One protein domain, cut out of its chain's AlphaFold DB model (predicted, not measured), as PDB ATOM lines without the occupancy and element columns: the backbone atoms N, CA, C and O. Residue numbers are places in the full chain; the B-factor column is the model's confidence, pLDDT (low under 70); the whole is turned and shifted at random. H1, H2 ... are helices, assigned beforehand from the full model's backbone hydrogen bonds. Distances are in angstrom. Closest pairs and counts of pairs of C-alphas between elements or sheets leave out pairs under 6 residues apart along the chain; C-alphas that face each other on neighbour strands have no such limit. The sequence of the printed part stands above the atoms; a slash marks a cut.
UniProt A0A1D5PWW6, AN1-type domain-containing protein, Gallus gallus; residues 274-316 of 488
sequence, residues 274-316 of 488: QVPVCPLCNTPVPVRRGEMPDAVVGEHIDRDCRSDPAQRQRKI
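AT A GLANCE: This is residues 274 to 316 of the 488 residues of the protein "AN1-type domain-containing protein" of Gallus gallus (UniProt A0A1D5PWW6). There is little regular structure here: one helix, H1, with an unnamed stretch, residues 274 to 292, that runs out and folds back beside it. Beyond the other end of H1, a short second helix, H2, lengthens the rod. The printed part has 43 residues with two named helices, H1 then H2, and no named strand; the class is all helix, with 16 residues in named elements. It is only just loose, close to compact, with a radius of gyration of the C-alphas of 11.1 A and spans of 37 by 16 by 11 A.

IN THESE COORDINATES: H1, residues 293 to 303, is 15.6 A long and begins at C-alpha 293 (136.308, 229.442, 175.064). H2, residues 309 to 313, ends at C-alpha 313 (154.524, 232.461, 156.779).

HOW THE PARTS SIT: H1 and H2 are near each other, their closest C-alphas 8.5 A apart. A tight link of 5 residues joins them. In both, every O i to N i+4 pair is within hydrogen-bond range.

THE WHOLE: The C-alphas farthest apart, of Arg 289 and Ile 316, are 37.1 A apart. The printed part has no cut. Residues 307 to 316 have pLDDT under 70.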
ATOM      1  N   GLN A 274     135.927 232.163 183.409       72.94
ATOM      2  CA  GLN A 274     137.321 231.729 183.319       72.94
ATOM      3  C   GLN A 274     137.932 232.232 182.005       72.94
ATOM      4  O   GLN A 274     137.352 232.063 180.934       72.94
ATOM      5  N   VAL A 275     139.099 232.875 182.091       84.12
ATOM      6  CA  VAL A 275     139.804 233.451 180.937       84.12
ATOM      7  C   VAL A 275     140.790 232.410 180.396       84.12
ATOM      8  O   VAL A 275     141.778 232.126 181.078       84.12
ATOM      9  N   PRO A 276     140.569 231.828 179.204       85.81
ATOM     10  CA  PRO A 276     141.454 230.803 178.662       85.81
ATOM     11  C   PRO A 276     142.820 231.385 178.302       85.81
ATOM     12  O   PRO A 276     142.933 232.529 177.858       85.81
ATOM     13  N   VAL A 277     143.868 230.580 178.440       89.50
ATOM     14  CA  VAL A 277     145.225 230.945 178.020       89.50
ATOM     15  C   VAL A 277     145.506 230.311 176.661       89.50
ATOM     16  O   VAL A 277     145.327 229.109 176.490       89.50
ATOM     17  N   CYS A 278     145.957 231.101 175.684       90.19
ATOM     18  CA  CYS A 278     146.325 230.553 174.380       90.19
ATOM     19  C   CYS A 278     147.598 229.686 174.496       90.19
ATOM     20  O   CYS A 278     148.632 230.203 174.935       90.19
ATOM     21  N   PRO A 279     147.582 228.416 174.039       87.31
ATOM     22  CA  PRO A 279     148.696 227.478 174.218       87.31
ATOM     23  C   PRO A 279     149.940 227.810 173.379       87.31
ATOM     24  O   PRO A 279     151.002 227.239 173.606       87.31
ATOM     25  N   LEU A 280     149.829 228.714 172.397       86.50
ATOM     26  CA  LEU A 280     150.956 229.125 171.554       86.50
ATOM     27  C   LEU A 280     151.714 230.330 172.120       86.50
ATOM     28  O   LEU A 280     152.913 230.468 171.870       86.50
ATOM     29  N   CYS A 281     151.031 231.248 172.809       86.75
ATOM     30  CA  CYS A 281     151.583 232.548 173.214       86.75
ATOM     31  C   CYS A 281     151.532 232.806 174.728       86.75
ATOM     32  O   CYS A 281     151.990 233.859 175.174       86.75
ATOM     33  N   ASN A 282     150.949 231.882 175.502       85.50
ATOM     34  CA  ASN A 282     150.716 231.955 176.948       85.50
ATOM     35  C   ASN A 282     150.074 233.273 177.424       85.50
ATOM     36  O   ASN A 282     150.217 233.672 178.579       85.50
ATOM     37  N   THR A 283     149.356 233.956 176.531       84.88
ATOM     38  CA  THR A 283     148.628 235.193 176.822       84.88
ATOM     39  C   THR A 283     147.167 234.842 177.127       84.88
ATOM     40  O   THR A 283     146.588 234.027 176.399       84.88
ATOM     41  N   PRO A 284     146.553 235.411 178.183       87.38
ATOM     42  CA  PRO A 284     145.130 235.228 178.456       87.38
ATOM     43  C   PRO A 284     144.283 235.873 177.350       87.38
ATOM     44  O   PRO A 284     144.507 237.028 176.983       87.38
ATOM     45  N   VAL A 285     143.309 235.129 176.825       88.56
ATOM     46  CA  VAL A 285     142.431 235.536 175.720       88.56
ATOM     47  C   VAL A 285     141.071 235.973 176.286       88.56
ATOM     48  O   VAL A 285     140.353 235.133 176.828       88.56
ATOM     49  N   PRO A 286     140.675 237.259 176.191       84.81
ATOM     50  CA  PRO A 286     139.415 237.730 176.771       84.81
ATOM     51  C   PRO A 286     138.178 237.171 176.047       84.81
ATOM     52  O   PRO A 286     137.843 237.601 174.944       84.81
ATOM     53  N   VAL A 287     137.472 236.240 176.692       85.94
ATOM     54  CA  VAL A 287     136.212 235.646 176.207       85.94
ATOM     55  C   VAL A 287     135.015 236.536 176.565       85.94
ATOM     56  O   VAL A 287     134.943 237.084 177.668       85.94
ATOM     57  N   ARG A 288     134.044 236.677 175.651       80.50
ATOM     58  CA  ARG A 288     132.774 237.367 175.935       80.50
ATOM     59  C   ARG A 288     131.763 236.419 176.574       80.50
ATOM     60  O   ARG A 288     131.730 235.225 176.295       80.50
ATOM     61  N   ARG A 289     130.874 236.967 177.404       79.75
ATOM     62  CA  ARG A 289     129.784 236.207 178.037       79.75
ATOM     63  C   ARG A 289     128.866 235.607 176.961       79.75
ATOM     64  O   ARG A 289     128.226 236.359 176.235       79.75
ATOM     65  N   GLY A 290     128.804 234.275 176.896       77.81
ATOM     66  CA  GLY A 290     128.033 233.522 175.894       77.81
ATOM     67  C   GLY A 290     128.822 233.091 174.648       77.81
ATOM     68  O   GLY A 290     128.248 232.450 173.774       77.81
ATOM     69  N   GLU A 291     130.115 233.412 174.559       81.44
ATOM     70  CA  GLU A 291     131.013 232.980 173.481       81.44
ATOM     71  C   GLU A 291     131.855 231.783 173.971       81.44
ATOM     72  O   GLU A 291     132.340 231.794 175.102       81.44
ATOM     73  N   MET A 292     132.002 230.723 173.166       80.25
ATOM     74  CA  MET A 292     132.699 229.501 173.607       80.25
ATOM     75  C   MET A 292     134.217 229.732 173.734       80.25
ATOM     76  O   MET A 292     134.814 230.226 172.774       80.25
ATOM     77  N   PRO A 293     134.864 229.320 174.847       83.69
ATOM     78  CA  PRO A 293     136.308 229.442 175.064       83.69
ATOM     79  C   PRO A 293     137.174 229.073 173.855       83.69
ATOM     80  O   PRO A 293     137.989 229.881 173.407       83.69
ATOM     81  N   ASP A 294     136.948 227.891 173.280       86.31
ATOM     82  CA  ASP A 294     137.762 227.351 172.186       86.31
ATOM     83  C   ASP A 294     137.601 228.137 170.880       86.31
ATOM     84  O   ASP A 294     138.550 228.250 170.106       86.31
ATOM     85  N   ALA A 295     136.429 228.738 170.647       87.06
ATOM     86  CA  ALA A 295     136.181 229.568 169.471       87.06
ATOM     87  C   ALA A 295     136.964 230.889 169.542       87.06
ATOM     88  O   ALA A 295     137.591 231.287 168.561       87.06
ATOM     89  N   VAL A 296     136.996 231.537 170.715       88.81
ATOM     90  CA  VAL A 296     137.752 232.787 170.913       88.81
ATOM     91  C   VAL A 296     139.262 232.524 170.917       88.81
ATOM     92  O   VAL A 296     140.026 233.301 170.346       88.81
ATOM     93  N   VAL A 297     139.711 231.411 171.512       90.50
ATOM     94  CA  VAL A 297     141.119 230.983 171.433       90.50
ATOM     95  C   VAL A 297     141.504 230.630 169.992       90.50
ATOM     96  O   VAL A 297     142.593 231.005 169.564       90.50
ATOM     97  N   GLY A 298     140.613 229.991 169.228       89.38
ATOM     98  CA  GLY A 298     140.787 229.723 167.798       89.38
ATOM     99  C   GLY A 298     140.946 231.000 166.972       89.38
ATOM    100  O   GLY A 298     141.960 231.164 166.297       89.38
ATOM    101  N   GLU A 299     140.020 231.960 167.088       89.25
ATOM    102  CA  GLU A 299     140.137 233.234 166.362       89.25
ATOM    103  C   GLU A 299     141.391 234.023 166.788       89.25
ATOM    104  O   GLU A 299     142.063 234.624 165.941       89.25
ATOM    105  N   HIS A 300     141.779 233.970 168.068       90.62
ATOM    106  CA  HIS A 300     143.054 234.529 168.515       90.62
ATOM    107  C   HIS A 300     144.255 233.847 167.839       90.62
ATOM    108  O   HIS A 300     145.140 234.551 167.353       90.62
ATOM    109  N   ILE A 301     144.292 232.509 167.777       88.12
ATOM    110  CA  ILE A 301     145.348 231.738 167.099       88.12
ATOM    111  C   ILE A 301     145.460 232.145 165.622       88.12
ATOM    112  O   ILE A 301     146.559 232.464 165.166       88.12
ATOM    113  N   ASP A 302     144.338 232.217 164.907       84.19
ATOM    114  CA  ASP A 302     144.314 232.530 163.474       84.19
ATOM    115  C   ASP A 302     144.688 233.989 163.155       84.19
ATOM    116  O   ASP A 302     145.290 234.274 162.110       84.19
ATOM    117  N   ARG A 303     144.342 234.947 164.024       82.12
ATOM    118  CA  ARG A 303     144.419 236.384 163.698       82.12
ATOM    119  C   ARG A 303     145.527 237.119 164.443       82.12
ATOM    120  O   ARG A 303     146.403 237.698 163.794       82.12
ATOM    121  N   ASP A 304     145.499 237.061 165.771       76.56
ATOM    122  CA  ASP A 304     146.210 237.992 166.661       76.56
ATOM    123  C   ASP A 304     147.336 237.341 167.488       76.56
ATOM    124  O   ASP A 304     148.057 238.024 168.223       76.56
ATOM    125  N   CYS A 305     147.532 236.027 167.364       85.50
ATOM    126  CA  CYS A 305     148.578 235.298 168.067       85.50
ATOM    127  C   CYS A 305     149.978 235.757 167.631       85.50
ATOM    128  O   CYS A 305     150.379 235.681 166.468       85.50
ATOM    129  N   ARG A 306     150.757 236.242 168.602       78.12
ATOM    130  CA  ARG A 306     152.070 236.868 168.367       78.12
ATOM    131  C   ARG A 306     153.198 235.865 168.102       78.12
ATOM    132  O   ARG A 306     154.210 236.237 167.507       78.12
ATOM    133  N   SER A 307     153.039 234.627 168.557       66.44
ATOM    134  CA  SER A 307     153.974 233.512 168.360       66.44
ATOM    135  C   SER A 307     153.561 232.567 167.227       66.44
ATOM    136  O   SER A 307     154.284 231.611 166.957       66.44
ATOM    137  N   ASP A 308     152.447 232.853 166.543       68.62
ATOM    138  CA  ASP A 308     151.984 232.118 165.366       68.62
ATOM    139  C   ASP A 308     153.128 231.948 164.338       68.62
ATOM    140  O   ASP A 308     153.640 232.947 163.814       68.62
ATOM    141  N   PRO A 309     153.538 230.711 163.986       63.84
ATOM    142  CA  PRO A 309     154.507 230.502 162.917       63.84
ATOM    143  C   PRO A 309     153.995 231.052 161.578       63.84
ATOM    144  O   PRO A 309     154.800 231.486 160.750       63.84
ATOM    145  N   ALA A 310     152.679 231.144 161.364       57.56
ATOM    146  CA  ALA A 310     152.110 231.798 160.198       57.56
ATOM    147  C   ALA A 310     152.229 233.337 160.204       57.56
ATOM    148  O   ALA A 310     152.086 233.924 159.140       57.56
ATOM    149  N   GLN A 311     152.668 234.018 161.273       62.84
ATOM    150  CA  GLN A 311     153.160 235.411 161.183       62.84
ATOM    151  C   GLN A 311     154.535 235.494 160.491       62.84
ATOM    152  O   GLN A 311     154.889 236.522 159.898       62.84
ATOM    153  N   ARG A 312     155.312 234.399 160.506       60.41
ATOM    154  CA  ARG A 312     156.474 234.217 159.621       60.41
ATOM    155  C   ARG A 312     156.020 233.782 158.222       60.41
ATOM    156  O   ARG A 312     156.527 234.336 157.250       60.41
ATOM    157  N   GLN A 313     155.021 232.900 158.097       57.91
ATOM    158  CA  GLN A 313     154.524 232.461 156.779       57.91
ATOM    159  C   GLN A 313     153.729 233.534 156.005       57.91
ATOM    160  O   GLN A 313     153.802 233.592 154.782       57.91
ATOM    161  N   ARG A 314     153.086 234.504 156.667       60.91
ATOM    162  CA  ARG A 314     152.506 235.710 156.029       60.91
ATOM    163  C   ARG A 314     153.574 236.566 155.316       60.91
ATOM    164  O   ARG A 314     153.243 237.471 154.557       60.91
ATOM    165  N   LYS A 315     154.865 236.255 155.518       61.41
ATOM    166  CA  LYS A 315     156.037 236.836 154.840       61.41
ATOM    167  C   LYS A 315     156.731 235.853 153.874       61.41
ATOM    168  O   LYS A 315     157.847 236.149 153.447       61.41
ATOM    169  N   ILE A 316     156.083 234.742 153.482       63.62
ATOM    170  CA  ILE A 316     156.574 233.746 152.499       63.62
ATOM    171  C   ILE A 316     157.186 234.429 151.264       63.62
ATOM    172  O   ILE A 316     158.337 234.183 150.916       63.62
TER     173      ILE A 316